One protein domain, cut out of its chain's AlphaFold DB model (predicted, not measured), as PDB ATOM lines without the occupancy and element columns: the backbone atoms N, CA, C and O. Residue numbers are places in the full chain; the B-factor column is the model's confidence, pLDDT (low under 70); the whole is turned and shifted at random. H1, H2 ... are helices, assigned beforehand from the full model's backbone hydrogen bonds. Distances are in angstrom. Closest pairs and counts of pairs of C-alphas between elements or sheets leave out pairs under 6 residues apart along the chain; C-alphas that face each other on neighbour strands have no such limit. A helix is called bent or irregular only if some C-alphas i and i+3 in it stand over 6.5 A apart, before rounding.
ATOM      1  N   PHE A  70      79.113  34.179  29.821       92.06
ATOM      2  CA  PHE A  70      78.827  34.858  31.083       92.06
ATOM      3  C   PHE A  70      77.577  35.755  31.017       92.06
ATOM      4  O   PHE A  70      76.734  35.613  31.900       92.06
ATOM      5  N   PRO A  71      77.364  36.586  29.971       93.88
ATOM      6  CA  PRO A  71      76.161  37.418  29.887       93.88
ATOM      7  C   PRO A  71      74.861  36.611  29.924       93.88
ATOM      8  O   PRO A  71      73.918  36.999  30.603       93.88
ATOM      9  N   VAL A  72      74.830  35.445  29.268       94.25
ATOM     10  CA  VAL A  72      73.665  34.546  29.281       94.25
ATOM     11  C   VAL A  72      73.387  34.037  30.694       94.25
ATOM     12  O   VAL A  72      72.246  34.062  31.136       94.25
ATOM     13  N   ALA A  73      74.423  33.637  31.435       93.88
ATOM     14  CA  ALA A  73      74.261  33.188  32.817       93.88
ATOM     15  C   ALA A  73      73.749  34.304  33.747       93.88
ATOM     16  O   ALA A  73      72.993  34.029  34.678       93.88
ATOM     17  N   VAL A  74      74.135  35.559  33.489       95.81
ATOM     18  CA  VAL A  74      73.615  36.729  34.210       95.81
ATOM     19  C   VAL A  74      72.135  36.952  33.898       95.81
ATOM     20  O   VAL A  74      71.351  37.134  34.828       95.81
ATOM     21  N   VAL A  75      71.733  36.879  32.624       96.25
ATOM     22  CA  VAL A  75      70.318  36.971  32.224       96.25
ATOM     23  C   VAL A  75      69.491  35.875  32.893       96.25
ATOM     24  O   VAL A  75      68.491  36.181  33.539       96.25
ATOM     25  N   GLU A  76      69.936  34.619  32.820       95.25
ATOM     26  CA  GLU A  76      69.242  33.483  33.439       95.25
ATOM     27  C   GLU A  76      69.038  33.694  34.937       95.25
ATOM     28  O   GLU A  76      67.931  33.519  35.440       95.25
ATOM     29  N   HIS A  77      70.066  34.168  35.644       96.06
ATOM     30  CA  HIS A  77      69.949  34.447  37.069       96.06
ATOM     31  C   HIS A  77      68.944  35.567  37.382       96.06
ATOM     32  O   HIS A  77      68.165  35.437  38.326       96.06
ATOM     33  N   ILE A  78      68.906  36.641  36.584       97.31
ATOM     34  CA  ILE A  78      67.905  37.711  36.743       97.31
ATOM     35  C   ILE A  78      66.491  37.158  36.522       97.31
ATOM     36  O   ILE A  78      65.562  37.480  37.271       97.31
ATOM     37  N   VAL A  79      66.301  36.314  35.506       96.56
ATOM     38  CA  VAL A  79      64.998  35.706  35.207       96.56
ATOM     39  C   VAL A  79      64.564  34.748  36.318       96.56
ATOM     40  O   VAL A  79      63.407  34.806  36.741       96.56
ATOM     41  N   GLU A  80      65.477  33.925  36.835       96.19
ATOM     42  CA  GLU A  80      65.232  33.010  37.956       96.19
ATOM     43  C   GLU A  80      64.880  33.761  39.248       96.19
ATOM     44  O   GLU A  80      63.862  33.465  39.881       96.19
ATOM     45  N   GLU A  81      65.653  34.780  39.630       96.81
ATOM     46  CA  GLU A  81      65.368  35.571  40.836       96.81
ATOM     47  C   GLU A  81      64.067  36.370  40.697       96.81
ATOM     48  O   GLU A  81      63.287  36.475  41.648       96.81
ATOM     49  N   SER A  82      63.748  36.871  39.502       97.31
ATOM     50  CA  SER A  82      62.466  37.542  39.271       97.31
ATOM     51  C   SER A  82      61.282  36.560  39.269       97.31
ATOM     52  O   SER A  82      60.223  36.905  39.790       97.31
ATOM     53  N   ASN A  83      61.444  35.316  38.792       97.69
ATOM     54  CA  ASN A  83      60.445  34.244  38.959       97.69
ATOM     55  C   ASN A  83      60.195  33.929  40.436       97.69
ATOM     56  O   ASN A  83      59.050  33.872  40.887       97.69
ATOM     57  N   LYS A  84      61.270  33.772  41.208       97.31
ATOM     58  CA  LYS A  84      61.207  33.537  42.652       97.31
ATOM     59  C   LYS A  84      60.513  34.683  43.385       97.31
ATOM     60  O   LYS A  84      59.674  34.445  44.250       97.31
ATOM     61  N   THR A  85      60.820  35.923  43.011       97.56
ATOM     62  CA  THR A  85      60.165  37.119  43.559       97.56
ATOM     63  C   THR A  85      58.657  37.096  43.298       97.56
ATOM     64  O   THR A  85      57.874  37.377  44.207       97.56
ATOM     65  N   VAL A  86      58.235  36.690  42.094       97.81
ATOM     66  CA  VAL A  86      56.813  36.504  41.769       97.81
ATOM     67  C   VAL A  86      56.184  35.431  42.646       97.81
ATOM     68  O   VAL A  86      55.153  35.698  43.256       97.81
ATOM     69  N   TYR A  87      56.804  34.254  42.764       96.94
ATOM     70  CA  TYR A  87      56.301  33.183  43.626       96.94
ATOM     71  C   TYR A  87      56.066  33.670  45.062       96.94
ATOM     72  O   TYR A  87      54.977  33.488  45.598       96.94
ATOM     73  N   LEU A  88      57.056  34.340  45.662       97.12
ATOM     74  CA  LEU A  88      56.958  34.850  47.032       97.12
ATOM     75  C   LEU A  88      55.864  35.916  47.177       97.12
ATOM     76  O   LEU A  88      55.134  35.927  48.169       97.12
ATOM     77  N   GLY A  89      55.734  36.810  46.195       96.31
ATOM     78  CA  GLY A  89      54.695  37.836  46.206       96.31
ATOM     79  C   GLY A  89      53.288  37.257  46.047       96.31
ATOM     80  O   GLY A  89      52.376  37.665  46.768       96.31
ATOM     81  N   LEU A  90      53.117  36.271  45.162       96.00
ATOM     82  CA  LEU A  90      51.846  35.573  44.987       96.00
ATOM     83  C   LEU A  90      51.499  34.707  46.197       96.00
ATOM     84  O   LEU A  90      50.343  34.705  46.605       96.00
ATOM     85  N   ASP A  91      52.463  34.026  46.818       94.06
ATOM     86  CA  ASP A  91      52.202  33.256  48.039       94.06
ATOM     87  C   ASP A  91      51.739  34.177  49.169       94.06
ATOM     88  O   ASP A  91      50.718  33.935  49.809       94.06
ATOM     89  N   LYS A  92      52.400  35.322  49.349       93.56
ATOM     90  CA  LYS A  92      51.994  36.302  50.358       93.56
ATOM     91  C   LYS A  92      50.545  36.774  50.166       93.56
ATOM     92  O   LYS A  92      49.791  36.841  51.141       93.56
ATOM     93  N   SER A  93      50.155  37.096  48.931       91.06
ATOM     94  CA  SER A  93      48.843  37.679  48.613       91.06
ATOM     95  C   SER A  93      47.721  36.653  48.423       91.06
ATOM     96  O   SER A  93      46.584  36.921  48.803       91.06
ATOM     97  N   PHE A  94      48.029  35.478  47.878       91.38
ATOM     98  CA  PHE A  94      47.053  34.486  47.412       91.38
ATOM     99  C   PHE A  94      47.254  33.096  48.029       91.38
ATOM    100  O   PHE A  94      46.779  32.085  47.498       91.38
ATOM    101  N   ASN A  95      47.951  32.999  49.161       89.69
ATOM    102  CA  ASN A  95      47.864  31.809  50.000       89.69
ATOM    103  C   ASN A  95      46.420  31.643  50.508       89.69
ATOM    104  O   ASN A  95      45.718  32.613  50.806       89.69
ATOM    105  N   LYS A  96      45.986  30.385  50.618       86.00
ATOM    106  CA  LYS A  96      44.701  29.963  51.184       86.00
ATOM    107  C   LYS A  96      44.387  30.705  52.481       86.00
ATOM    108  O   LYS A  96      43.302  31.254  52.626       86.00
ATOM    109  N   SER A  97      45.340  30.753  53.409       86.06
ATOM    110  CA  SER A  97      45.158  31.421  54.701       86.06
ATOM    111  C   SER A  97      44.983  32.933  54.553       86.06
ATOM    112  O   SER A  97      44.098  33.498  55.190       86.06
ATOM    113  N   SER A  98      45.774  33.582  53.694       87.19
ATOM    114  CA  SER A  98      45.675  35.020  53.414       87.19
ATOM    115  C   SER A  98      44.310  35.392  52.834       87.19
ATOM    116  O   SER A  98      43.687  36.340  53.306       87.19
ATOM    117  N   ILE A  99      43.814  34.616  51.864       86.62
ATOM    118  CA  ILE A  99      42.507  34.851  51.235       86.62
ATOM    119  C   ILE A  99      41.381  34.656  52.251       86.62
ATOM    120  O   ILE A  99      40.531  35.530  52.392       86.62
ATOM    121  N   LEU A 100      41.380  33.546  52.996       85.88
ATOM    122  CA  LEU A 100      40.325  33.267  53.976       85.88
ATOM    123  C   LEU A 100      40.299  34.307  55.103       85.88
ATOM    124  O   LEU A 100      39.223  34.759  55.480       85.88
ATOM    125  N   LYS A 101      41.468  34.751  55.583       86.94
ATOM    126  CA  LYS A 101      41.567  35.861  56.544       86.94
ATOM    127  C   LYS A 101      41.022  37.165  55.965       86.94
ATOM    128  O   LYS A 101      40.313  37.892  56.654       86.94
ATOM    129  N   ALA A 102      41.325  37.468  54.702       86.25
ATOM    130  CA  ALA A 102      40.797  38.657  54.041       86.25
ATOM    131  C   ALA A 102      39.268  38.597  53.896       86.25
ATOM    132  O   ALA A 102      38.608  39.608  54.121       86.25
ATOM    133  N   VAL A 103      38.700  37.431  53.580       85.56
ATOM    134  CA  VAL A 103      37.243  37.242  53.518       85.56
ATOM    135  C   VAL A 103      36.613  37.388  54.899       85.56
ATOM    136  O   VAL A 103      35.678  38.169  55.035       85.56
ATOM    137  N   ALA A 104      37.149  36.716  55.923       85.25
ATOM    138  CA  ALA A 104      36.639  36.803  57.293       85.25
ATOM    139  C   ALA A 104      36.654  38.251  57.811       85.25
ATOM    140  O   ALA A 104      35.650  38.762  58.292       85.25
ATOM    141  N   LYS A 105      37.761  38.975  57.602       87.38
ATOM    142  CA  LYS A 105      37.874  40.389  57.989       87.38
ATOM    143  C   LYS A 105      36.856  41.294  57.283       87.38
ATOM    144  O   LYS A 105      36.476  42.328  57.829       87.38
ATOM    145  N   ASN A 106      36.449  40.943  56.064       84.94
ATOM    146  CA  ASN A 106      35.544  41.737  55.236       84.94
ATOM    147  C   ASN A 106      34.142  41.113  55.116       84.94
ATOM    148  O   ASN A 106      33.421  41.475  54.187       84.94
ATOM    149  N   SER A 107      33.725  40.227  56.030       80.56
ATOM    150  CA  SER A 107      32.442  39.502  55.947       80.56
ATOM    151  C   SER A 107      31.243  40.433  55.749       80.56
ATOM    152  O   SER A 107      30.513  40.314  54.768       80.56
ATOM    153  N   LYS A 108      31.130  41.482  56.569       81.00
ATOM    154  CA  LYS A 108      30.077  42.514  56.456       81.00
ATOM    155  C   LYS A 108      30.085  43.266  55.114       81.00
ATOM    156  O   LYS A 108      29.045  43.678  54.593       81.00
ATOM    157  N   LEU A 109      31.268  43.493  54.540       82.31
ATOM    158  CA  LEU A 109      31.405  44.143  53.230       82.31
ATOM    159  C   LEU A 109      31.077  43.178  52.089       82.31
ATOM    160  O   LEU A 109      30.572  43.607  51.054       82.31
ATOM    161  N   TYR A 110      31.347  41.889  52.281       76.44
ATOM    162  CA  TYR A 110      30.982  40.837  51.344       76.44
ATOM    163  C   TYR A 110      29.457  40.681  51.277       76.44
ATOM    164  O   TYR A 110      28.892  40.710  50.187       76.44
ATOM    165  N   GLU A 111      28.777  40.636  52.428       74.81
ATOM    166  CA  GLU A 111      27.308  40.571  52.522       74.81
ATOM    167  C   GLU A 111      26.616  41.757  51.842       74.81
ATOM    168  O   GLU A 111      25.608  41.590  51.158       74.81
ATOM    169  N   SER A 112      27.184  42.957  51.976       78.38
ATOM    170  CA  SER A 112      26.675  44.165  51.313       78.38
ATOM    171  C   SER A 112      27.095  44.297  49.840       78.38
ATOM    172  O   SER A 112      26.812  45.321  49.216       78.38
ATOM    173  N   GLY A 113      27.790  43.300  49.275       77.12
ATOM    174  CA  GLY A 113      28.280  43.293  47.890       77.12
ATOM    175  C   GLY A 113      29.395  44.306  47.601       77.12
ATOM    176  O   GLY A 113      29.765  44.513  46.444       77.12
ATOM    177  N   ARG A 114      29.932  44.957  48.639       78.00
ATOM    178  CA  ARG A 114      30.964  46.003  48.550       78.00
ATOM    179  C   ARG A 114      32.384  45.446  48.512       78.00
ATOM    180  O   ARG A 114      33.303  46.174  48.148       78.00
ATOM    181  N   TYR A 115      32.567  44.179  48.872       81.44
ATOM    182  CA  TYR A 115      33.837  43.472  48.767       81.44
ATOM    183  C   TYR A 115      33.711  42.303  47.791       81.44
ATOM    184  O   TYR A 115      32.822  41.464  47.922       81.44
ATOM    185  N   LYS A 116      34.624  42.248  46.818       84.06
ATOM    186  CA  LYS A 116      34.780  41.108  45.914       84.06
ATOM    187  C   LYS A 116      36.067  40.373  46.282       84.06
ATOM    188  O   LYS A 116      37.096  41.028  46.461       84.06
ATOM    189  N   PRO A 117      36.025  39.038  46.408       84.69
ATOM    190  CA  PRO A 117      37.225  38.264  46.655       84.69
ATOM    191  C   PRO A 117      38.149  38.392  45.436       84.69
ATOM    192  O   PRO A 117      37.650  38.626  44.328       84.69
ATOM    193  N   PRO A 118      39.471  38.222  45.610       89.69
ATOM    194  CA  PRO A 118      40.408  38.361  44.506       89.69
ATOM    195  C   PRO A 118      40.025  37.449  43.347       89.69
ATOM    196  O   PRO A 118      39.565  36.331  43.573       89.69
ATOM    197  N   SER A 119      40.188  37.939  42.128       91.56
ATOM    198  CA  SER A 119      39.850  37.270  40.878       91.56
ATOM    199  C   SER A 119      41.072  36.657  40.201       91.56
ATOM    200  O   SER A 119      42.221  36.939  40.544       91.56
ATOM    201  N   ALA A 120      40.822  35.817  39.195       91.94
ATOM    202  CA  ALA A 120      41.873  35.299  38.325       91.94
ATOM    203  C   ALA A 120      42.681  36.425  37.657       91.94
ATOM    204  O   ALA A 120      43.896  36.301  37.511       91.94
ATOM    205  N   GLY A 121      42.013  37.522  37.287       94.31
ATOM    206  CA  GLY A 121      42.666  38.687  36.705       94.31
ATOM    207  C   GLY A 121      43.611  39.375  37.687       94.31
ATOM    208  O   GLY A 121      44.746  39.667  37.322       94.31
ATOM    209  N   ASP A 122      43.199  39.519  38.950       94.69
ATOM    210  CA  ASP A 122      44.031  40.129  39.998       94.69
ATOM    211  C   ASP A 122      45.344  39.359  40.210       94.69
ATOM    212  O   ASP A 122      46.401  39.965  40.389       94.69
ATOM    213  N   VAL A 123      45.301  38.023  40.130       95.94
ATOM    214  CA  VAL A 123      46.503  37.175  40.220       95.94
ATOM    215  C   VAL A 123      47.463  37.464  39.071       95.94
ATOM    216  O   VAL A 123      48.656  37.665  39.304       95.94
ATOM    217  N   VAL A 124      46.962  37.481  37.834       97.19
ATOM    218  CA  VAL A 124      47.799  37.686  36.643       97.19
ATOM    219  C   VAL A 124      48.351  39.106  36.597       97.19
ATOM    220  O   VAL A 124      49.543  39.283  36.348       97.19
ATOM    221  N   GLU A 125      47.528  40.111  36.903       96.31
ATOM    222  CA  GLU A 125      47.971  41.503  36.989       96.31
ATOM    223  C   GLU A 125      49.079  41.652  38.041       96.31
ATOM    224  O   GLU A 125      50.135  42.226  37.762       96.31
ATOM    225  N   GLN A 126      48.885  41.091  39.239       96.62
ATOM    226  CA  GLN A 126      49.878  41.176  40.304       96.62
ATOM    227  C   GLN A 126      51.171  40.427  39.949       96.62
ATOM    228  O   GLN A 126      52.255  40.968  40.170       96.62
ATOM    229  N   ALA A 127      51.080  39.230  39.363       97.88
ATOM    230  CA  ALA A 127      52.240  38.453  38.926       97.88
ATOM    231  C   ALA A 127      53.103  39.240  37.928       97.88
ATOM    232  O   ALA A 127      54.317  39.352  38.100       97.88
ATOM    233  N   ILE A 128      52.466  39.836  36.916       96.94
ATOM    234  CA  ILE A 128      53.146  40.623  35.885       96.94
ATOM    235  C   ILE A 128      53.751  41.896  36.480       96.94
ATOM    236  O   ILE A 128      54.906  42.211  36.204       96.94
ATOM    237  N   ASN A 129      53.023  42.593  37.353       95.75
ATOM    238  CA  ASN A 129      53.524  43.800  38.007       95.75
ATOM    239  C   ASN A 129      54.739  43.525  38.902       95.75
ATOM    240  O   ASN A 129      55.695  44.302  38.883       95.75
ATOM    241  N   ILE A 130      54.738  42.420  39.657       97.19
ATOM    242  CA  ILE A 130      55.900  42.002  40.456       97.19
ATOM    243  C   ILE A 130      57.079  41.676  39.536       97.19
ATOM    244  O   ILE A 130      58.193  42.140  39.781       97.19
ATOM    245  N   LYS A 131      56.832  40.919  38.459       97.06
ATOM    246  CA  LYS A 131      57.860  40.540  37.485       97.06
ATOM    247  C   LYS A 131      58.502  41.778  36.854       97.06
ATOM    248  O   LYS A 131      59.722  41.889  36.851       97.06
ATOM    249  N   PHE A 132      57.707  42.740  36.387       95.62
ATOM    250  CA  PHE A 132      58.211  43.990  35.806       95.62
ATOM    251  C   PHE A 132      58.906  44.879  36.832       95.62
ATOM    252  O   PHE A 132      59.926  45.478  36.514       95.62
ATOM    253  N   GLY A 133      58.418  44.918  38.075       95.00
ATOM    254  CA  GLY A 133      59.110  45.601  39.167       95.00
ATOM    255  C   GLY A 133      60.513  45.040  39.412       95.00
ATOM    256  O   GLY A 133      61.456  45.808  39.569       95.00
ATOM    257  N   ALA A 134      60.669  43.713  39.372       95.50
ATOM    258  CA  ALA A 134      61.966  43.052  39.521       95.50
ATOM    259  C   ALA A 134      62.904  43.272  38.318       95.50
ATOM    260  O   ALA A 134      64.119  43.310  38.490       95.50
ATOM    261  N   LEU A 135      62.351  43.432  37.111       95.19
ATOM    262  CA  LEU A 135      63.122  43.688  35.887       95.19
ATOM    263  C   LEU A 135      63.440  45.174  35.658       95.19
ATOM    264  O   LEU A 135      64.300  45.494  34.839       95.19
ATOM    265  N   LEU A 136      62.777  46.083  36.379       93.81
ATOM    266  CA  LEU A 136      62.906  47.533  36.214       93.81
ATOM    267  C   LEU A 136      64.353  48.050  36.237       93.81
ATOM    268  O   LEU A 136      64.676  48.841  35.351       93.81
ATOM    269  N   PRO A 137      65.248  47.596  37.140       93.88
ATOM    270  CA  PRO A 137      66.638  48.059  37.156       93.88
ATOM    271  C   PRO A 137      67.418  47.745  35.873       93.88
ATOM    272  O   PRO A 137      68.434  48.375  35.603       93.88
ATOM    273  N   TYR A 138      66.955  46.767  35.095       94.25
ATOM    274  CA  TYR A 138      67.629  46.258  33.902       94.25
ATOM    275  C   TYR A 138      66.925  46.672  32.609       94.25
ATOM    276  O   TYR A 138      67.360  46.271  31.533       94.25
ATOM    277  N   CYS A 139      65.833  47.439  32.701       92.62
ATOM    278  CA  CYS A 139      64.924  47.682  31.585       92.62
ATOM    279  C   CYS A 139      65.624  48.279  30.358       92.62
ATOM    280  O   CYS A 139      65.338  47.857  29.239       92.62
ATOM    281  N   ASP A 140      66.558  49.211  30.564       91.69
ATOM    282  CA  ASP A 140      67.253  49.907  29.473       91.69
ATOM    283  C   ASP A 140      68.139  48.962  28.644       91.69
ATOM    284  O   ASP A 140      68.279  49.139  27.434       91.69
ATOM    285  N   HIS A 141      68.669  47.909  29.273       93.81
ATOM    286  CA  HIS A 141      69.485  46.880  28.623       93.81
ATOM    287  C   HIS A 141      68.716  45.577  28.364       93.81
ATOM    288  O   HIS A 141      69.262  44.635  27.788       93.81
ATOM    289  N   TRP A 142      67.437  45.504  28.736       94.75
ATOM    290  CA  TRP A 142      66.627  44.302  28.554       94.75
ATOM    291  C   TRP A 142      66.453  43.875  27.086       94.75
ATOM    292  O   TRP A 142      66.422  42.670  26.838       94.75
ATOM    293  N   PRO A 143      66.429  44.779  26.082       93.94
ATOM    294  CA  PRO A 143      66.457  44.358  24.680       93.94
ATOM    295  C   PRO A 143      67.695  43.520  24.315       93.94
ATOM    296  O   PRO A 143      67.611  42.626  23.474       93.94
ATOM    297  N   GLU A 144      68.843  43.773  24.954       94.44
ATOM    298  CA  GLU A 144      70.057  42.970  24.771       94.44
ATOM    299  C   GLU A 144      69.905  41.588  25.411       94.44
ATOM    300  O   GLU A 144      70.260  40.587  24.789       94.44
ATOM    301  N   ALA A 145      69.334  41.530  26.619       94.81
ATOM    302  CA  ALA A 145      69.019  40.276  27.299       94.81
ATOM    303  C   ALA A 145      68.051  39.418  26.476       94.81
ATOM    304  O   ALA A 145      68.331  38.250  26.222       94.81
ATOM    305  N   ALA A 146      66.970  40.018  25.974       93.50
ATOM    306  CA  ALA A 146      66.004  39.336  25.121       93.50
ATOM    307  C   ALA A 146      66.683  38.760  23.868       93.50
ATOM    308  O   ALA A 146      66.471  37.600  23.522       93.50
ATOM    309  N   ALA A 147      67.562  39.525  23.209       93.75
ATOM    310  CA  ALA A 147      68.310  39.025  22.057       93.75
ATOM    311  C   ALA A 147      69.165  37.788  22.396       93.75
ATOM    312  O   ALA A 147      69.238  36.867  21.583       93.75
ATOM    313  N   LEU A 148      69.768  37.739  23.591       94.56
ATOM    314  CA  LEU A 148      70.507  36.567  24.073       94.56
ATOM    315  C   LEU A 148      69.587  35.365  24.329       94.56
ATOM    316  O   LEU A 148      69.953  34.241  23.983       94.56
ATOM    317  N   GLU A 149      68.400  35.581  24.899       94.38
ATOM    318  CA  GLU A 149      67.409  34.528  25.165       94.38
ATOM    319  C   GLU A 149      66.863  33.894  23.878       94.38
ATOM    320  O   GLU A 149      66.701  32.675  23.812       94.38
ATOM    321  N   TYR A 150      66.629  34.700  22.837       93.44
ATOM    322  CA  TYR A 150      66.090  34.236  21.553       93.44
ATOM    323  C   TYR A 150      67.112  33.517  20.660       93.44
ATOM    324  O   TYR A 150      66.740  32.980  19.613       93.44
ATOM    325  N   MET A 151      68.392  33.454  21.045       94.25
ATOM    326  CA  MET A 151      69.372  32.652  20.312       94.25
ATOM    327  C   MET A 151      68.992  31.160  20.358       94.25
ATOM    328  O   MET A 151      68.670  30.658  21.436       94.25
ATOM    329  N   PRO A 152      69.107  30.395  19.251       94.88
ATOM    330  CA  PRO A 152      68.700  28.985  19.219       94.88
ATOM    331  C   PRO A 152      69.339  28.104  20.305       94.88
ATOM    332  O   PRO A 152      68.696  27.195  20.822       94.88
ATOM    333  N   SER A 153      70.586  28.392  20.692       93.62
ATOM    334  CA  SER A 153      71.304  27.678  21.757       93.62
ATOM    335  C   SER A 153      70.773  27.958  23.169       93.62
ATOM    336  O   SER A 153      71.035  27.179  24.085       93.62
ATOM    337  N   ASN A 154      70.059  29.070  23.355       94.75
ATOM    338  CA  ASN A 154      69.559  29.549  24.645       94.75
ATOM    339  C   ASN A 154      68.037  29.414  24.764       94.75
ATOM    340  O   ASN A 154      67.533  29.244  25.874       94.75
ATOM    341  N   ALA A 155      67.321  29.400  23.637       94.31
ATOM    342  CA  ALA A 155      65.864  29.361  23.584       94.31
ATOM    343  C   ALA A 155      65.224  28.246  24.438       94.31
ATOM    344  O   ALA A 155      64.251  28.544  25.128       94.31
ATOM    345  N   PRO A 156      65.743  26.998  24.500       95.38
ATOM    346  CA  PRO A 156      65.164  25.970  25.373       95.38
ATOM    347  C   PRO A 156      65.236  26.322  26.867       95.38
ATOM    348  O   PRO A 156      64.325  25.999  27.628       95.38
ATOM    349  N   PHE A 157      66.306  26.999  27.289       94.06
ATOM    350  CA  PHE A 157      66.518  27.404  28.679       94.06
ATOM    351  C   PHE A 157      65.649  28.612  29.032       94.06
ATOM    352  O   PHE A 157      64.955  28.585  30.046       94.06
ATOM    353  N   ALA A 158      65.586  29.607  28.143       94.81
ATOM    354  CA  ALA A 158      64.683  30.744  28.292       94.81
ATOM    355  C   ALA A 158      63.208  30.297  28.325       94.81
ATOM    356  O   ALA A 158      62.438  30.724  29.185       94.81
ATOM    357  N   ALA A 159      62.821  29.365  27.445       95.50
ATOM    358  CA  ALA A 159      61.478  28.790  27.425       95.50
ATOM    359  C   ALA A 159      61.146  28.059  28.731       95.50
ATOM    360  O   ALA A 159      60.035  28.201  29.237       95.50
ATOM    361  N   LYS A 160      62.101  27.320  29.310       96.00
ATOM    362  CA  LYS A 160      61.924  26.677  30.618       96.00
ATOM    363  C   LYS A 160      61.606  27.713  31.700       96.00
ATOM    364  O   LYS A 160      60.595  27.575  32.383       96.00
ATOM    365  N   SER A 161      62.414  28.764  31.823       94.94
ATOM    366  CA  SER A 161      62.198  29.812  32.828       94.94
ATOM    367  C   SER A 161      60.892  30.585  32.601       94.94
ATOM    368  O   SER A 161      60.212  30.949  33.563       94.94
ATOM    369  N   LEU A 162      60.490  30.802  31.345       96.31
ATOM    370  CA  LEU A 162      59.185  31.381  31.018       96.31
ATOM    371  C   LEU A 162      58.034  30.462  31.450       96.31
ATOM    372  O   LEU A 162      57.072  30.926  32.061       96.31
ATOM    373  N   VAL A 163      58.124  29.163  31.162       95.81
ATOM    374  CA  VAL A 163      57.102  28.184  31.557       95.81
ATOM    375  C   VAL A 163      56.990  28.093  33.077       95.81
ATOM    376  O   VAL A 163      55.874  28.052  33.578       95.81
ATOM    377  N   GLU A 164      58.093  28.157  33.825       95.62
ATOM    378  CA  GLU A 164      58.064  28.190  35.295       95.62
ATOM    379  C   GLU A 164      57.275  29.395  35.843       95.62
ATOM    380  O   GLU A 164      56.468  29.249  36.768       95.62
ATOM    381  N   PHE A 165      57.455  30.582  35.254       97.62
ATOM    382  CA  PHE A 165      56.673  31.778  35.595       97.62
ATOM    383  C   PHE A 165      55.185  31.601  35.284       97.62
ATOM    384  O   PHE A 165      54.321  31.899  36.118       97.62
ATOM    385  N   VAL A 166      54.887  31.116  34.077       96.94
ATOM    386  CA  VAL A 166      53.518  30.894  33.607       96.94
ATOM    387  C   VAL A 166      52.820  29.865  34.490       96.94
ATOM    388  O   VAL A 166      51.708  30.122  34.944       96.94
ATOM    389  N   ASP A 167      53.475  28.748  34.794       94.31
ATOM    390  CA  ASP A 167      52.943  27.674  35.632       94.31
ATOM    391  C   ASP A 167      52.684  28.136  37.056       94.31
ATOM    392  O   ASP A 167      51.604  27.889  37.592       94.31
ATOM    393  N   THR A 168      53.629  28.875  37.641       94.75
ATOM    394  CA  THR A 168      53.444  29.489  38.960       94.75
ATOM    395  C   THR A 168      52.205  30.380  38.959       94.75
ATOM    396  O   THR A 168      51.348  30.257  39.829       94.75
ATOM    397  N   THR A 169      52.056  31.242  37.955       96.25
ATOM    398  CA  THR A 169      50.902  32.143  37.853       96.25
ATOM    399  C   THR A 169      49.593  31.368  37.664       96.25
ATOM    400  O   THR A 169      48.619  31.623  38.373       96.25
ATOM    401  N   CYS A 170      49.564  30.382  36.760       93.88
ATOM    402  CA  CYS A 170      48.388  29.546  36.492       93.88
ATOM    403  C   CYS A 170      47.943  28.773  37.736       93.88
ATOM    404  O   CYS A 170      46.750  28.701  38.025       93.88
ATOM    405  N   TYR A 171      48.900  28.261  38.509       91.38
ATOM    406  CA  TYR A 171      48.642  27.579  39.770       91.38
ATOM    407  C   TYR A 171      47.890  28.472  40.770       91.38
ATOM    408  O   TYR A 171      46.895  28.049  41.364       91.38
ATOM    409  N   TYR A 172      48.305  29.735  40.922       92.56
ATOM    410  CA  TYR A 172      47.590  30.692  41.775       92.56
ATOM    411  C   TYR A 172      46.234  31.111  41.194       92.56
ATOM    412  O   TYR A 172      45.287  31.313  41.955       92.56
ATOM    413  N   VAL A 173      46.101  31.196  39.868       92.69
ATOM    414  CA  VAL A 173      44.815  31.480  39.212       92.69
ATOM    415  C   VAL A 173      43.795  30.379  39.505       92.69
ATOM    416  O   VAL A 173      42.675  30.682  39.918       92.69
ATOM    417  N   GLU A 174      44.162  29.109  39.326       88.69
ATOM    418  CA  GLU A 174      43.280  27.981  39.649       88.69
ATOM    419  C   GLU A 174      42.911  27.952  41.126       88.69
ATOM    420  O   GLU A 174      41.741  27.790  41.469       88.69
ATOM    421  N   ARG A 175      43.898  28.188  41.996       87.62
ATOM    422  CA  ARG A 175      43.691  28.305  43.440       87.62
ATOM    423  C   ARG A 175      42.632  29.333  43.782       87.62
ATOM    424  O   ARG A 175      41.726  29.032  44.557       87.62
ATOM    425  N   VAL A 176      42.738  30.530  43.218       90.06
ATOM    426  CA  VAL A 176      41.777  31.603  43.467       90.06
ATOM    427  C   VAL A 176      40.395  31.234  42.933       90.06
ATOM    428  O   VAL A 176      39.426  31.374  43.671       90.06
ATOM    429  N   LYS A 177      40.286  30.680  41.720       88.62
ATOM    430  CA  LYS A 177      38.997  30.229  41.160       88.62
ATOM    431  C   LYS A 177      38.322  29.166  42.032       88.62
ATOM    432  O   LYS A 177      37.136  29.279  42.342       88.62
ATOM    433  N   SER A 178      39.081  28.166  42.476       86.56
ATOM    434  CA  SER A 178      38.586  27.111  43.366       86.56
ATOM    435  C   SER A 178      38.135  27.689  44.707       86.56
ATOM    436  O   SER A 178      37.036  27.393  45.175       86.56
ATOM    437  N   LEU A 179      38.938  28.576  45.304       86.31
ATOM    438  CA  LEU A 179      38.580  29.238  46.556       86.31
ATOM    439  C   LEU A 179      37.344  30.120  46.418       86.31
ATOM    440  O   LEU A 179      36.528  30.120  47.327       86.31
ATOM    441  N   GLN A 180      37.166  30.840  45.313       86.69
ATOM    442  CA  GLN A 180      35.972  31.656  45.088       86.69
ATOM    443  C   GLN A 180      34.690  30.813  45.108       86.69
ATOM    444  O   GLN A 180      33.717  31.213  45.744       86.69
ATOM    445  N   SER A 181      34.703  29.636  44.477       84.38
ATOM    446  CA  SER A 181      33.582  28.682  44.518       84.38
ATOM    447  C   SER A 181      33.277  28.211  45.948       84.38
ATOM    448  O   SER A 181      32.125  28.213  46.397       84.38
ATOM    449  N   VAL A 182      34.325  27.885  46.710       86.12
ATOM    450  CA  VAL A 182      34.211  27.495  48.124       86.12
ATOM    451  C   VAL A 182      33.674  28.648  48.967       86.12
ATOM    452  O   VAL A 182      32.767  28.445  49.763       86.12
ATOM    453  N   ILE A 183      34.193  29.860  48.785       85.88
ATOM    454  CA  ILE A 183      33.763  31.058  49.513       85.88
ATOM    455  C   ILE A 183      32.294  31.360  49.215       85.88
ATOM    456  O   ILE A 183      31.535  31.610  50.144       85.88
ATOM    457  N   ALA A 184      31.863  31.274  47.955       85.12
ATOM    458  CA  ALA A 184      30.460  31.459  47.597       85.12
ATOM    459  C   ALA A 184      29.557  30.450  48.328       85.12
ATOM    460  O   ALA A 184      28.553  30.832  48.926       85.12
ATOM    461  N   SER A 185      29.965  29.178  48.363       85.06
ATOM    462  CA  SER A 185      29.234  28.109  49.055       85.06
ATOM    463  C   SER A 185      29.211  28.302  50.577       85.06
ATOM    464  O   SER A 185      28.166  28.187  51.214       85.06
ATOM    465  N   GLY A 186      30.355  28.637  51.176       84.00
ATOM    466  CA  GLY A 186      30.469  28.894  52.611       84.00
ATOM    467  C   GLY A 186      29.684  30.129  53.046       84.00
ATOM    468  O   GLY A 186      29.109  30.133  54.131       84.00
ATOM    469  N   ASN A 187      29.584  31.144  52.186       81.94
ATOM    470  CA  ASN A 187      28.812  32.345  52.477       81.94
ATOM    471  C   ASN A 187      27.305  32.058  52.545       81.94
ATOM    472  O   ASN A 187      26.633  32.568  53.435       81.94
ATOM    473  N   ILE A 188      26.783  31.187  51.674       83.00
ATOM    474  CA  ILE A 188      25.387  30.721  51.762       83.00
ATOM    475  C   ILE A 188      25.133  30.052  53.124       83.00
ATOM    476  O   ILE A 188      24.120  30.318  53.768       83.00
ATOM    477  N   LEU A 189      26.072  29.230  53.604       81.88
ATOM    478  CA  LEU A 189      25.959  28.568  54.908       81.88
ATOM    479  C   LEU A 189      26.037  29.547  56.088       81.88
ATOM    480  O   LEU A 189      25.324  29.369  57.075       81.88
ATOM    481  N   LEU A 190      26.877  30.582  56.001       77.81
ATOM    482  CA  LEU A 190      26.926  31.640  57.013       77.81
ATOM    483  C   LEU A 190      25.608  32.423  57.061       77.81
ATOM    484  O   LEU A 190      25.057  32.615  58.143       77.81
ATOM    485  N   GLN A 191      25.047  32.786  55.905       77.12
ATOM    486  CA  GLN A 191      23.753  33.473  55.822       77.12
ATOM    487  C   GLN A 191      22.598  32.615  56.359       77.12
ATOM    488  O   GLN A 191      21.705  33.131  57.036       77.12
ATOM    489  N   ALA A 192      22.636  31.300  56.118       76.75
ATOM    490  CA  ALA A 192      21.672  30.365  56.687       76.75
ATOM    491  C   ALA A 192      21.741  30.337  58.225       76.75
ATOM    492  O   ALA A 192      20.701  30.411  58.871       76.75
ATOM    493  N   ARG A 193      22.943  30.338  58.826       69.88
ATOM    494  CA  ARG A 193      23.109  30.411  60.296       69.88
ATOM    495  C   ARG A 193      22.555  31.694  60.908       69.88
ATOM    496  O   ARG A 193      22.032  31.654  62.014       69.88
ATOM    497  N   VAL A 194      22.692  32.824  60.217       63.72
ATOM    498  CA  VAL A 194      22.149  34.113  60.684       63.72
ATOM    499  C   VAL A 194      20.618  34.123  60.596       63.72
ATOM    500  O   VAL A 194      19.952  34.692  61.458       63.72
ATOM    501  N   GLU A 217      36.754  33.275  61.342       79.19
ATOM    502  CA  GLU A 217      38.058  32.770  60.894       79.19
ATOM    503  C   GLU A 217      38.214  31.275  61.188       79.19
ATOM    504  O   GLU A 217      38.726  30.528  60.345       79.19
ATOM    505  N   LEU A 218      37.736  30.821  62.353       81.94
ATOM    506  CA  LEU A 218      37.731  29.402  62.712       81.94
ATOM    507  C   LEU A 218      36.811  28.601  61.777       81.94
ATOM    508  O   LEU A 218      37.196  27.529  61.299       81.94
ATOM    509  N   PHE A 219      35.627  29.142  61.461       84.69
ATOM    510  CA  PHE A 219      34.713  28.555  60.481       84.69
ATOM    511  C   PHE A 219      35.394  28.375  59.124       84.69
ATOM    512  O   PHE A 219      35.433  27.257  58.609       84.69
ATOM    513  N   TRP A 220      35.982  29.436  58.565       83.06
ATOM    514  CA  TRP A 220      36.616  29.381  57.247       83.06
ATOM    515  C   TRP A 220      37.808  28.427  57.204       83.06
ATOM    516  O   TRP A 220      37.983  27.702  56.220       83.06
ATOM    517  N   LYS A 221      38.606  28.384  58.277       81.94
ATOM    518  CA  LYS A 221      39.730  27.453  58.406       81.94
ATOM    519  C   LYS A 221      39.263  25.999  58.342       81.94
ATOM    520  O   LYS A 221      39.866  25.214  57.613       81.94
ATOM    521  N   ASN A 222      38.189  25.662  59.056       82.81
ATOM    522  CA  ASN A 222      37.638  24.306  59.086       82.81
ATOM    523  C   ASN A 222      36.907  23.957  57.784       82.81
ATOM    524  O   ASN A 222      37.128  22.887  57.222       82.81
ATOM    525  N   PHE A 223      36.094  24.878  57.263       81.94
ATOM    526  CA  PHE A 223      35.284  24.679  56.061       81.94
ATOM    527  C   PHE A 223      36.140  24.454  54.813       81.94
ATOM    528  O   PHE A 223      35.882  23.553  54.018       81.94
ATOM    529  N   ALA A 224      37.205  25.239  54.652       81.12
ATOM    530  CA  ALA A 224      38.065  25.134  53.486       81.12
ATOM    531  C   ALA A 224      39.174  24.081  53.640       81.12
ATOM    532  O   ALA A 224      39.891  23.852  52.667       81.12
ATOM    533  N   TYR A 225      39.368  23.458  54.815       76.25
ATOM    534  CA  TYR A 225      40.556  22.648  55.135       76.25
ATOM    535  C   TYR A 225      40.861  21.582  54.072       76.25
ATOM    536  O   TYR A 225      41.970  21.570  53.534       76.25
ATOM    537  N   ALA A 226      39.860  20.785  53.695       73.00
ATOM    538  CA  ALA A 226      40.009  19.638  52.797       73.00
ATOM    539  C   ALA A 226      39.882  19.962  51.297       73.00
ATOM    540  O   ALA A 226      39.988  19.056  50.475       73.00
ATOM    541  N   VAL A 227      39.648  21.224  50.911       73.25
ATOM    542  CA  VAL A 227      39.405  21.551  49.498       73.25
ATOM    543  C   VAL A 227      40.725  21.575  48.716       73.25
ATOM    544  O   VAL A 227      41.597  22.394  49.049       73.25
ATOM    545  N   PRO A 228      40.898  20.716  47.687       66.75
ATOM    546  CA  PRO A 228      42.020  20.821  46.764       66.75
ATOM    547  C   PRO A 228      41.874  22.112  45.957       66.75
ATOM    548  O   PRO A 228      40.796  22.427  45.461       66.75
ATOM    549  N   LEU A 229      42.950  22.892  45.866       68.31
ATOM    550  CA  LEU A 229      42.869  24.242  45.303       68.31
ATOM    551  C   LEU A 229      43.377  24.350  43.862       68.31
ATOM    552  O   LEU A 229      43.025  25.297  43.176       68.31
ATOM    553  N   SER A 230      44.163  23.396  43.371       67.00
ATOM    554  CA  SER A 230      44.582  23.355  41.966       67.00
ATOM    555  C   SER A 230      44.571  21.912  41.489       67.00
ATOM    556  O   SER A 230      44.958  21.009  42.233       67.00
ATOM    557  N   SER A 231      44.085  21.719  40.266       62.78
ATOM    558  CA  SER A 231      44.011  20.415  39.603       62.78
ATOM    559  C   SER A 231      45.292  20.122  38.815       62.78
ATOM    560  O   SER A 231      45.604  18.964  38.555       62.78
ATOM    561  N   GLY A 232      46.082  21.153  38.493       62.94
ATOM    562  CA  GLY A 232      47.288  21.003  37.688       62.94
ATOM    563  C   GLY A 232      46.967  20.525  36.262       62.94
ATOM    564  O   GLY A 232      45.832  20.633  35.802       62.94
ATOM    565  N   PRO A 233      47.950  19.984  35.521       58.88
ATOM    566  CA  PRO A 233      47.767  19.616  34.114       58.88
ATOM    567  C   PRO A 233      46.842  18.408  33.883       58.88
ATOM    568  O   PRO A 233      46.477  18.134  32.736       58.88
ATOM    569  N   TYR A 234      46.468  17.693  34.944       57.59
ATOM    570  CA  TYR A 234      45.664  16.482  34.870       57.59
ATOM    571  C   TYR A 234      44.283  16.741  35.462       57.59
ATOM    572  O   TYR A 234      44.142  17.092  36.631       57.59
ATOM    573  N   ILE A 235      43.252  16.514  34.657       56.91
ATOM    574  CA  ILE A 235      41.919  16.258  35.192       56.91
ATOM    575  C   ILE A 235      41.914  14.765  35.549       56.91
ATOM    576  O   ILE A 235      42.516  13.964  34.828       56.91
ATOM    577  N   GLY A 236      41.328  14.387  36.691       53.50
ATOM    578  CA  GLY A 236      41.171  12.971  37.052       53.50
ATOM    579  C   GLY A 236      40.645  12.171  35.852       53.50
ATOM    580  O   GLY A 236      39.821  12.692  35.107       53.50
ATOM    581  N   ASP A 237      41.181  10.963  35.654       55.62
ATOM    582  CA  ASP A 237      41.013  10.066  34.486       55.62
ATOM    583  C   ASP A 237      42.015  10.208  33.322       55.62
ATOM    584  O   ASP A 237      41.820   9.634  32.254       55.62
ATOM    585  N   GLY A 238      43.148  10.891  33.514       56.53
ATOM    586  CA  GLY A 238      44.279  10.811  32.569       56.53
ATOM    587  C   GLY A 238      44.080  11.568  31.250       56.53
ATOM    588  O   GLY A 238      44.934  11.501  30.365       56.53
ATOM    589  N   PHE A 239      42.996  12.335  31.124       58.50
ATOM    590  CA  PHE A 239      42.795  13.273  30.026       58.50
ATOM    591  C   PHE A 239      43.555  14.583  30.279       58.50
ATOM    592  O   PHE A 239      43.552  15.135  31.383       58.50
ATOM    593  N   LEU A 240      44.197  15.104  29.228       66.44
ATOM    594  CA  LEU A 240      44.844  16.414  29.264       66.44
ATOM    595  C   LEU A 240      43.784  17.501  29.460       66.44
ATOM    596  O   LEU A 240      42.851  17.628  28.665       66.44
ATOM    597  N   GLY A 241      43.950  18.333  30.487       71.31
ATOM    598  CA  GLY A 241      43.082  19.483  30.693       71.31
ATOM    599  C   GLY A 241      43.351  20.562  29.645       71.31
ATOM    600  O   GLY A 241      44.211  21.415  29.849       71.31
ATOM    601  N   CYS A 242      42.606  20.587  28.534       79.50
ATOM    602  CA  CYS A 242      42.734  21.647  27.520       79.50
ATOM    603  C   CYS A 242      42.589  23.057  28.127       79.50
ATOM    604  O   CYS A 242      43.244  23.995  27.674       79.50
ATOM    605  N   GLY A 243      41.790  23.198  29.193       83.50
ATOM    606  CA  GLY A 243      41.649  24.445  29.949       83.50
ATOM    607  C   GLY A 243      42.953  24.930  30.593       83.50
ATOM    608  O   GLY A 243      43.223  26.129  30.575       83.50
ATOM    609  N   TRP A 244      43.796  24.015  31.083       83.12
ATOM    610  CA  TRP A 244      45.098  24.341  31.670       83.12
ATOM    611  C   TRP A 244      46.063  24.900  30.619       83.12
ATOM    612  O   TRP A 244      46.672  25.949  30.813       83.12
ATOM    613  N   TYR A 245      46.143  24.259  29.449       88.75
ATOM    614  CA  TYR A 245      46.972  24.748  28.342       88.75
ATOM    615  C   TYR A 245      46.461  26.071  27.764       88.75
ATOM    616  O   TYR A 245      47.262  26.956  27.458       88.75
ATOM    617  N   ALA A 246      45.141  26.247  27.668       91.25
ATOM    618  CA  ALA A 246      44.551  27.519  27.267       91.25
ATOM    619  C   ALA A 246      44.884  28.637  28.270       91.25
ATOM    620  O   ALA A 246      45.206  29.752  27.860       91.25
ATOM    621  N   LEU A 247      44.857  28.346  29.575       91.50
ATOM    622  CA  LEU A 247      45.248  29.300  30.613       91.50
ATOM    623  C   LEU A 247      46.732  29.677  30.504       91.50
ATOM    624  O   LEU A 247      47.047  30.867  30.498       91.50
ATOM    625  N   ARG A 248      47.625  28.693  30.323       93.00
ATOM    626  CA  ARG A 248      49.057  28.933  30.075       93.00
ATOM    627  C   ARG A 248      49.278  29.854  28.882       93.00
ATOM    628  O   ARG A 248      50.007  30.835  28.996       93.00
ATOM    629  N   ALA A 249      48.624  29.563  27.757       94.44
ATOM    630  CA  ALA A 249      48.741  30.362  26.542       94.44
ATOM    631  C   ALA A 249      48.262  31.806  26.760       94.44
ATOM    632  O   ALA A 249      48.934  32.743  26.333       94.44
ATOM    633  N   LYS A 250      47.146  32.001  27.477       95.50
ATOM    634  CA  LYS A 250      46.641  33.333  27.838       95.50
ATOM    635  C   LYS A 250      47.641  34.102  28.701       95.50
ATOM    636  O   LYS A 250      47.983  35.226  28.357       95.50
ATOM    637  N   VAL A 251      48.146  33.501  29.780       96.50
ATOM    638  CA  VAL A 251      49.123  34.150  30.675       96.50
ATOM    639  C   VAL A 251      50.418  34.482  29.929       96.50
ATOM    640  O   VAL A 251      50.920  35.600  30.042       96.50
ATOM    641  N   ALA A 252      50.924  33.551  29.115       96.38
ATOM    642  CA  ALA A 252      52.105  33.771  28.286       96.38
ATOM    643  C   ALA A 252      51.902  34.919  27.286       96.38
ATOM    644  O   ALA A 252      52.798  35.743  27.116       96.38
ATOM    645  N   ALA A 253      50.719  35.022  26.669       95.81
ATOM    646  CA  ALA A 253      50.390  36.113  25.755       95.81
ATOM    647  C   ALA A 253      50.351  37.475  26.468       95.81
ATOM    648  O   ALA A 253      50.932  38.438  25.966       95.81
ATOM    649  N   VAL A 254      49.725  37.557  27.652       96.50
ATOM    650  CA  VAL A 254      49.696  38.800  28.446       96.50
ATOM    651  C   VAL A 254      51.121  39.220  28.814       96.50
ATOM    652  O   VAL A 254      51.478  40.384  28.640       96.50
ATOM    653  N   TYR A 255      51.952  38.281  29.277       96.62
ATOM    654  CA  TYR A 255      53.348  38.560  29.612       96.62
ATOM    655  C   TYR A 255      54.156  39.003  28.389       96.62
ATOM    656  O   TYR A 255      54.827  40.027  28.455       96.62
ATOM    657  N   GLY A 256      54.054  38.287  27.266       94.44
ATOM    658  CA  GLY A 256      54.791  38.602  26.043       94.44
ATOM    659  C   GLY A 256      54.483  40.005  25.519       94.44
ATOM    660  O   GLY A 256      55.398  40.794  25.290       94.44
ATOM    661  N   VAL A 257      53.199  40.361  25.405       94.00
ATOM    662  CA  VAL A 257      52.785  41.717  25.000       94.00
ATOM    663  C   VAL A 257      53.194  42.751  26.053       94.00
ATOM    664  O   VAL A 257      53.678  43.831  25.715       94.00
ATOM    665  N   GLY A 258      53.053  42.411  27.336       94.69
ATOM    666  CA  GLY A 258      53.453  43.261  28.450       94.69
ATOM    667  C   GLY A 258      54.942  43.609  28.434       94.69
ATOM    668  O   GLY A 258      55.278  44.773  28.613       94.69
ATOM    669  N   VAL A 259      55.825  42.640  28.172       93.62
ATOM    670  CA  VAL A 259      57.281  42.849  28.101       93.62
ATOM    671  C   VAL A 259      57.641  43.797  26.960       93.62
ATOM    672  O   VAL A 259      58.459  44.693  27.151       93.62
ATOM    673  N   LEU A 260      57.000  43.659  25.794       92.38
ATOM    674  CA  LEU A 260      57.217  44.568  24.664       92.38
ATOM    675  C   LEU A 260      56.846  46.016  25.018       92.38
ATOM    676  O   LEU A 260      57.629  46.931  24.765       92.38
ATOM    677  N   SER A 261      55.691  46.222  25.655       93.19
ATOM    678  CA  SER A 261      55.279  47.546  26.146       93.19
ATOM    679  C   SER A 261      56.218  48.070  27.235       93.19
ATOM    680  O   SER A 261      56.624  49.228  27.196       93.19
ATOM    681  N   PHE A 262      56.607  47.209  28.175       93.06
ATOM    682  CA  PHE A 262      57.489  47.544  29.290       93.06
ATOM    683  C   PHE A 262      58.852  48.071  28.825       93.06
ATOM    684  O   PHE A 262      59.364  49.027  29.412       93.06
ATOM    685  N   MET A 263      59.412  47.471  27.768       90.94
ATOM    686  CA  MET A 263      60.664  47.914  27.145       90.94
ATOM    687  C   MET A 263      60.508  49.222  26.357       90.94
ATOM    688  O   MET A 263      61.460  49.989  26.262       90.94
ATOM    689  N   GLY A 264      59.336  49.469  25.764       88.38
ATOM    690  CA  GLY A 264      59.083  50.659  24.944       88.38
ATOM    691  C   GLY A 264      58.692  51.907  25.742       88.38
ATOM    692  O   GLY A 264      58.936  53.032  25.302       88.38
ATOM    693  N   GLU A 265      58.084  51.733  26.914       90.62
ATOM    694  CA  GLU A 265      57.660  52.841  27.763       90.62
ATOM    695  C   GLU A 265      58.874  53.502  28.435       90.62
ATOM    696  O   GLU A 265      59.806  52.828  28.854       90.62
ATOM    697  N   LYS A 266      58.876  54.836  28.560       83.94
ATOM    698  CA  LYS A 266      59.937  55.590  29.265       83.94
ATOM    699  C   LYS A 266      59.513  56.103  30.642       83.94
ATOM    700  O   LYS A 266      60.347  56.585  31.402       83.94
ATOM    701  N   SER A 267      58.231  55.984  30.991       80.81
ATOM    702  CA  SER A 267      57.704  56.473  32.267       80.81
ATOM    703  C   SER A 267      58.263  55.658  33.445       80.81
ATOM    704  O   SER A 267      58.307  54.428  33.393       80.81
ATOM    705  N   GLY A 268      58.685  56.318  34.527       73.81
ATOM    706  CA  GLY A 268      59.310  55.632  35.670       73.81
ATOM    707  C   GLY A 268      58.380  54.656  36.406       73.81
ATOM    708  O   GLY A 268      58.830  53.636  36.914       73.81
ATOM    709  N   ASN A 269      57.069  54.924  36.431       80.62
ATOM    710  CA  ASN A 269      56.074  54.053  37.080       80.62
ATOM    711  C   ASN A 269      55.473  52.997  36.129       80.62
ATOM    712  O   ASN A 269      54.686  52.149  36.567       80.62
ATOM    713  N   ARG A 270      55.816  53.059  34.836       87.81
ATOM    714  CA  ARG A 270      55.296  52.183  33.777       87.81
ATOM    715  C   ARG A 270      53.761  52.083  33.785       87.81
ATOM    716  O   ARG A 270      53.181  50.997  33.739       87.81
ATOM    717  N   SER A 271      53.086  53.218  33.976       89.62
ATOM    718  CA  SER A 271      51.632  53.268  34.167       89.62
ATOM    719  C   SER A 271      50.856  52.853  32.922       89.62
ATOM    720  O   SER A 271      49.779  52.272  33.056       89.62
ATOM    721  N   GLU A 272      51.390  53.119  31.728       92.19
ATOM    722  CA  GLU A 272      50.737  52.732  30.475       92.19
ATOM    723  C   GLU A 272      50.794  51.218  30.293       92.19
ATOM    724  O   GLU A 272      49.767  50.593  30.025       92.19
ATOM    725  N   THR A 273      51.951  50.610  30.564       93.75
ATOM    726  CA  THR A 273      52.119  49.154  30.566       93.75
ATOM    727  C   THR A 273      51.177  48.498  31.573       93.75
ATOM    728  O   THR A 273      50.482  47.545  31.225       93.75
ATOM    729  N   LYS A 274      51.074  49.028  32.801       93.69
ATOM    730  CA  LYS A 274      50.132  48.518  33.817       93.69
ATOM    731  C   LYS A 274      48.679  48.599  33.347       93.69
ATOM    732  O   LYS A 274      47.927  47.635  33.484       93.69
ATOM    733  N   ALA A 275      48.279  49.729  32.762       93.75
ATOM    734  CA  ALA A 275      46.930  49.913  32.234       93.75
ATOM    735  C   ALA A 275      46.638  48.976  31.051       93.75
ATOM    736  O   ALA A 275      45.535  48.436  30.947       93.75
ATOM    737  N   MET A 276      47.622  48.755  30.177       94.88
ATOM    738  CA  MET A 276      47.519  47.815  29.066       94.88
ATOM    739  C   MET A 276      47.362  46.379  29.573       94.88
ATOM    740  O   MET A 276      46.438  45.692  29.145       94.88
ATOM    741  N   VAL A 277      48.212  45.942  30.510       95.00
ATOM    742  CA  VAL A 277      48.134  44.607  31.125       95.00
ATOM    743  C   VAL A 277      46.748  44.377  31.710       95.00
ATOM    744  O   VAL A 277      46.121  43.377  31.370       95.00
ATOM    745  N   ARG A 278      46.222  45.331  32.491       94.62
ATOM    746  CA  ARG A 278      44.868  45.239  33.053       94.62
ATOM    747  C   ARG A 278      43.802  45.060  31.973       94.62
ATOM    748  O   ARG A 278      43.012  44.131  32.040       94.62
ATOM    749  N   ARG A 279      43.834  45.875  30.914       94.44
ATOM    750  CA  ARG A 279      42.873  45.766  29.798       94.44
ATOM    751  C   ARG A 279      42.948  44.431  29.058       94.44
ATOM    752  O   ARG A 279      41.925  43.949  28.579       94.44
ATOM    753  N   ILE A 280      44.145  43.869  28.895       94.12
ATOM    754  CA  ILE A 280      44.324  42.564  28.250       94.12
ATOM    755  C   ILE A 280      43.788  41.465  29.170       94.12
ATOM    756  O   ILE A 280      43.068  40.582  28.707       94.12
ATOM    757  N   VAL A 281      44.100  41.542  30.465       94.25
ATOM    758  CA  VAL A 281      43.606  40.619  31.490       94.25
ATOM    759  C   VAL A 281      42.078  40.605  31.516       94.25
ATOM    760  O   VAL A 281      41.509  39.533  31.343       94.25
ATOM    761  N   ASP A 282      41.428  41.770  31.588       92.56
ATOM    762  CA  ASP A 282      39.961  41.909  31.605       92.56
ATOM    763  C   ASP A 282      39.272  41.307  30.367       92.56
ATOM    764  O   ASP A 282      38.086  40.984  30.396       92.56
ATOM    765  N   ARG A 283      39.991  41.194  29.243       91.94
ATOM    766  CA  ARG A 283      39.466  40.611  27.999       91.94
ATOM    767  C   ARG A 283      39.749  39.120  27.860       91.94
ATOM    768  O   ARG A 283      39.002  38.433  27.166       91.94
ATOM    769  N   LEU A 284      40.855  38.633  28.418       87.31
ATOM    770  CA  LEU A 284      41.317  37.260  28.213       87.31
ATOM    771  C   LEU A 284      40.900  36.300  29.333       87.31
ATOM    772  O   LEU A 284      40.826  35.091  29.072       87.31
ATOM    773  N   LEU A 285      40.668  36.792  30.553       83.31
ATOM    774  CA  LEU A 285      40.454  35.991  31.764       83.31
ATOM    775  C   LEU A 285      39.098  36.252  32.408       83.31
ATOM    776  O   LEU A 285      38.545  35.238  32.898       83.31
TER     777      LEU A 285
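Overview. This is residues 70 to 194 and 217 to 285 of the 285 residues of the protein "Ubiquinone biosynthesis protein" of Trypanosoma congolense (strain IL3000) (UniProt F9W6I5). A helix bundle in which H1 and the very long H5 run side by side, with the first arm of the bent helix H4 aslant across both and the hairpin of H7 and H8 covering H4a on the side away from H1. H5 runs on past the bundle, and the short helices H2, H3 and H6 gather beside its far part. The printed part has 194 residues with eight named helices, H1 to H8 in chain order, and no named strand; the class is all helix. The whole is compact, with a radius of gyration of the C-alphas of 18.8 A and spans of 62 by 43 by 27 A.

Arrangement. H1, residues 70 to 94, is close but not clearly touching H2, residues 96 to 105, with the C-alphas of Lys 92 and Ser 98 closest at 7.1 A. H3, residues 107 to 111, is near H5, residues 155 to 194. H4, residues 120 to 149, is the hub, touching four helices; by its hydrogen bonds it was assigned as one helix, but it is bent, with C-alphas 137 and 140 7.9 A apart. Its arms H4a, residues 120 to 137, and H4b, residues 140 to 149, are about perpendicular at 73 degrees, and both are irregular: C-alphas 134 and 137 are 7.2 A apart, 140 and 143 7.4 A. H1 touches H4a, opposite ways at a steep tilt of 38 degrees, closest at C-alphas Ser 82 and Ala 134, 5.5 A. With its residues 158 to 176 alone, H5 touches H1, the same way at a shallow tilt of 2 degrees; the C-alphas of Asn 83 and Phe 165 are closest, 5.6 A. H6, residues 217 to 223, touches H2, closest at C-alphas Ala 104 and Glu 217, 5.6 A. H7, residues 242 to 264, touches H5 at a steep tilt of 64 degrees, opposite ways, with residues 244 to 252 of H7 alone and residues 162 to 170 of H5 alone; the closest C-alphas are those of Arg 248 and Val 166, 6.0 A apart. H8, residues 271 to 284, forms a hairpin with H7 at a shallow tilt of 20 degrees, and touches residues 121 to 129 of H4a alone, closest at C-alphas Val 281 and Gly 121, 5.6 A. H1, H4a, H5, H7 and H8 form an up and down bundle, each running against the one before it. Every O i to N i+4 pair is within hydrogen-bond range in H1, H2, H3, H5, H6, H7 and H8; the counts are 13 of 14 in H4a and 5 of 6 in H4b.

Along the chain. H1 begins at C-alpha 70, (78.827, 34.858, 31.083), and is 35.7 A long. H5 is 57.5 A long and ends at C-alpha 194, (22.149, 34.113, 60.684). H4a measures 27.9 A and H7 33.4 A. H8 is 20.0 A long, ending at C-alpha 284, (41.317, 37.260, 28.213).

Size, cuts and confidence. The C-alphas of Phe 70 and Val 194 are the two farthest apart, 63.9 A. Residues 195 to 216 are not printed, and C-alphas 194 and 217 are 16.0 A apart across this cut. The link from H6 to H7, residues 224 to 241, is long. Residues 193 to 194 and 228 to 240 have pLDDT under 70; the mean of the printed part is 88.1.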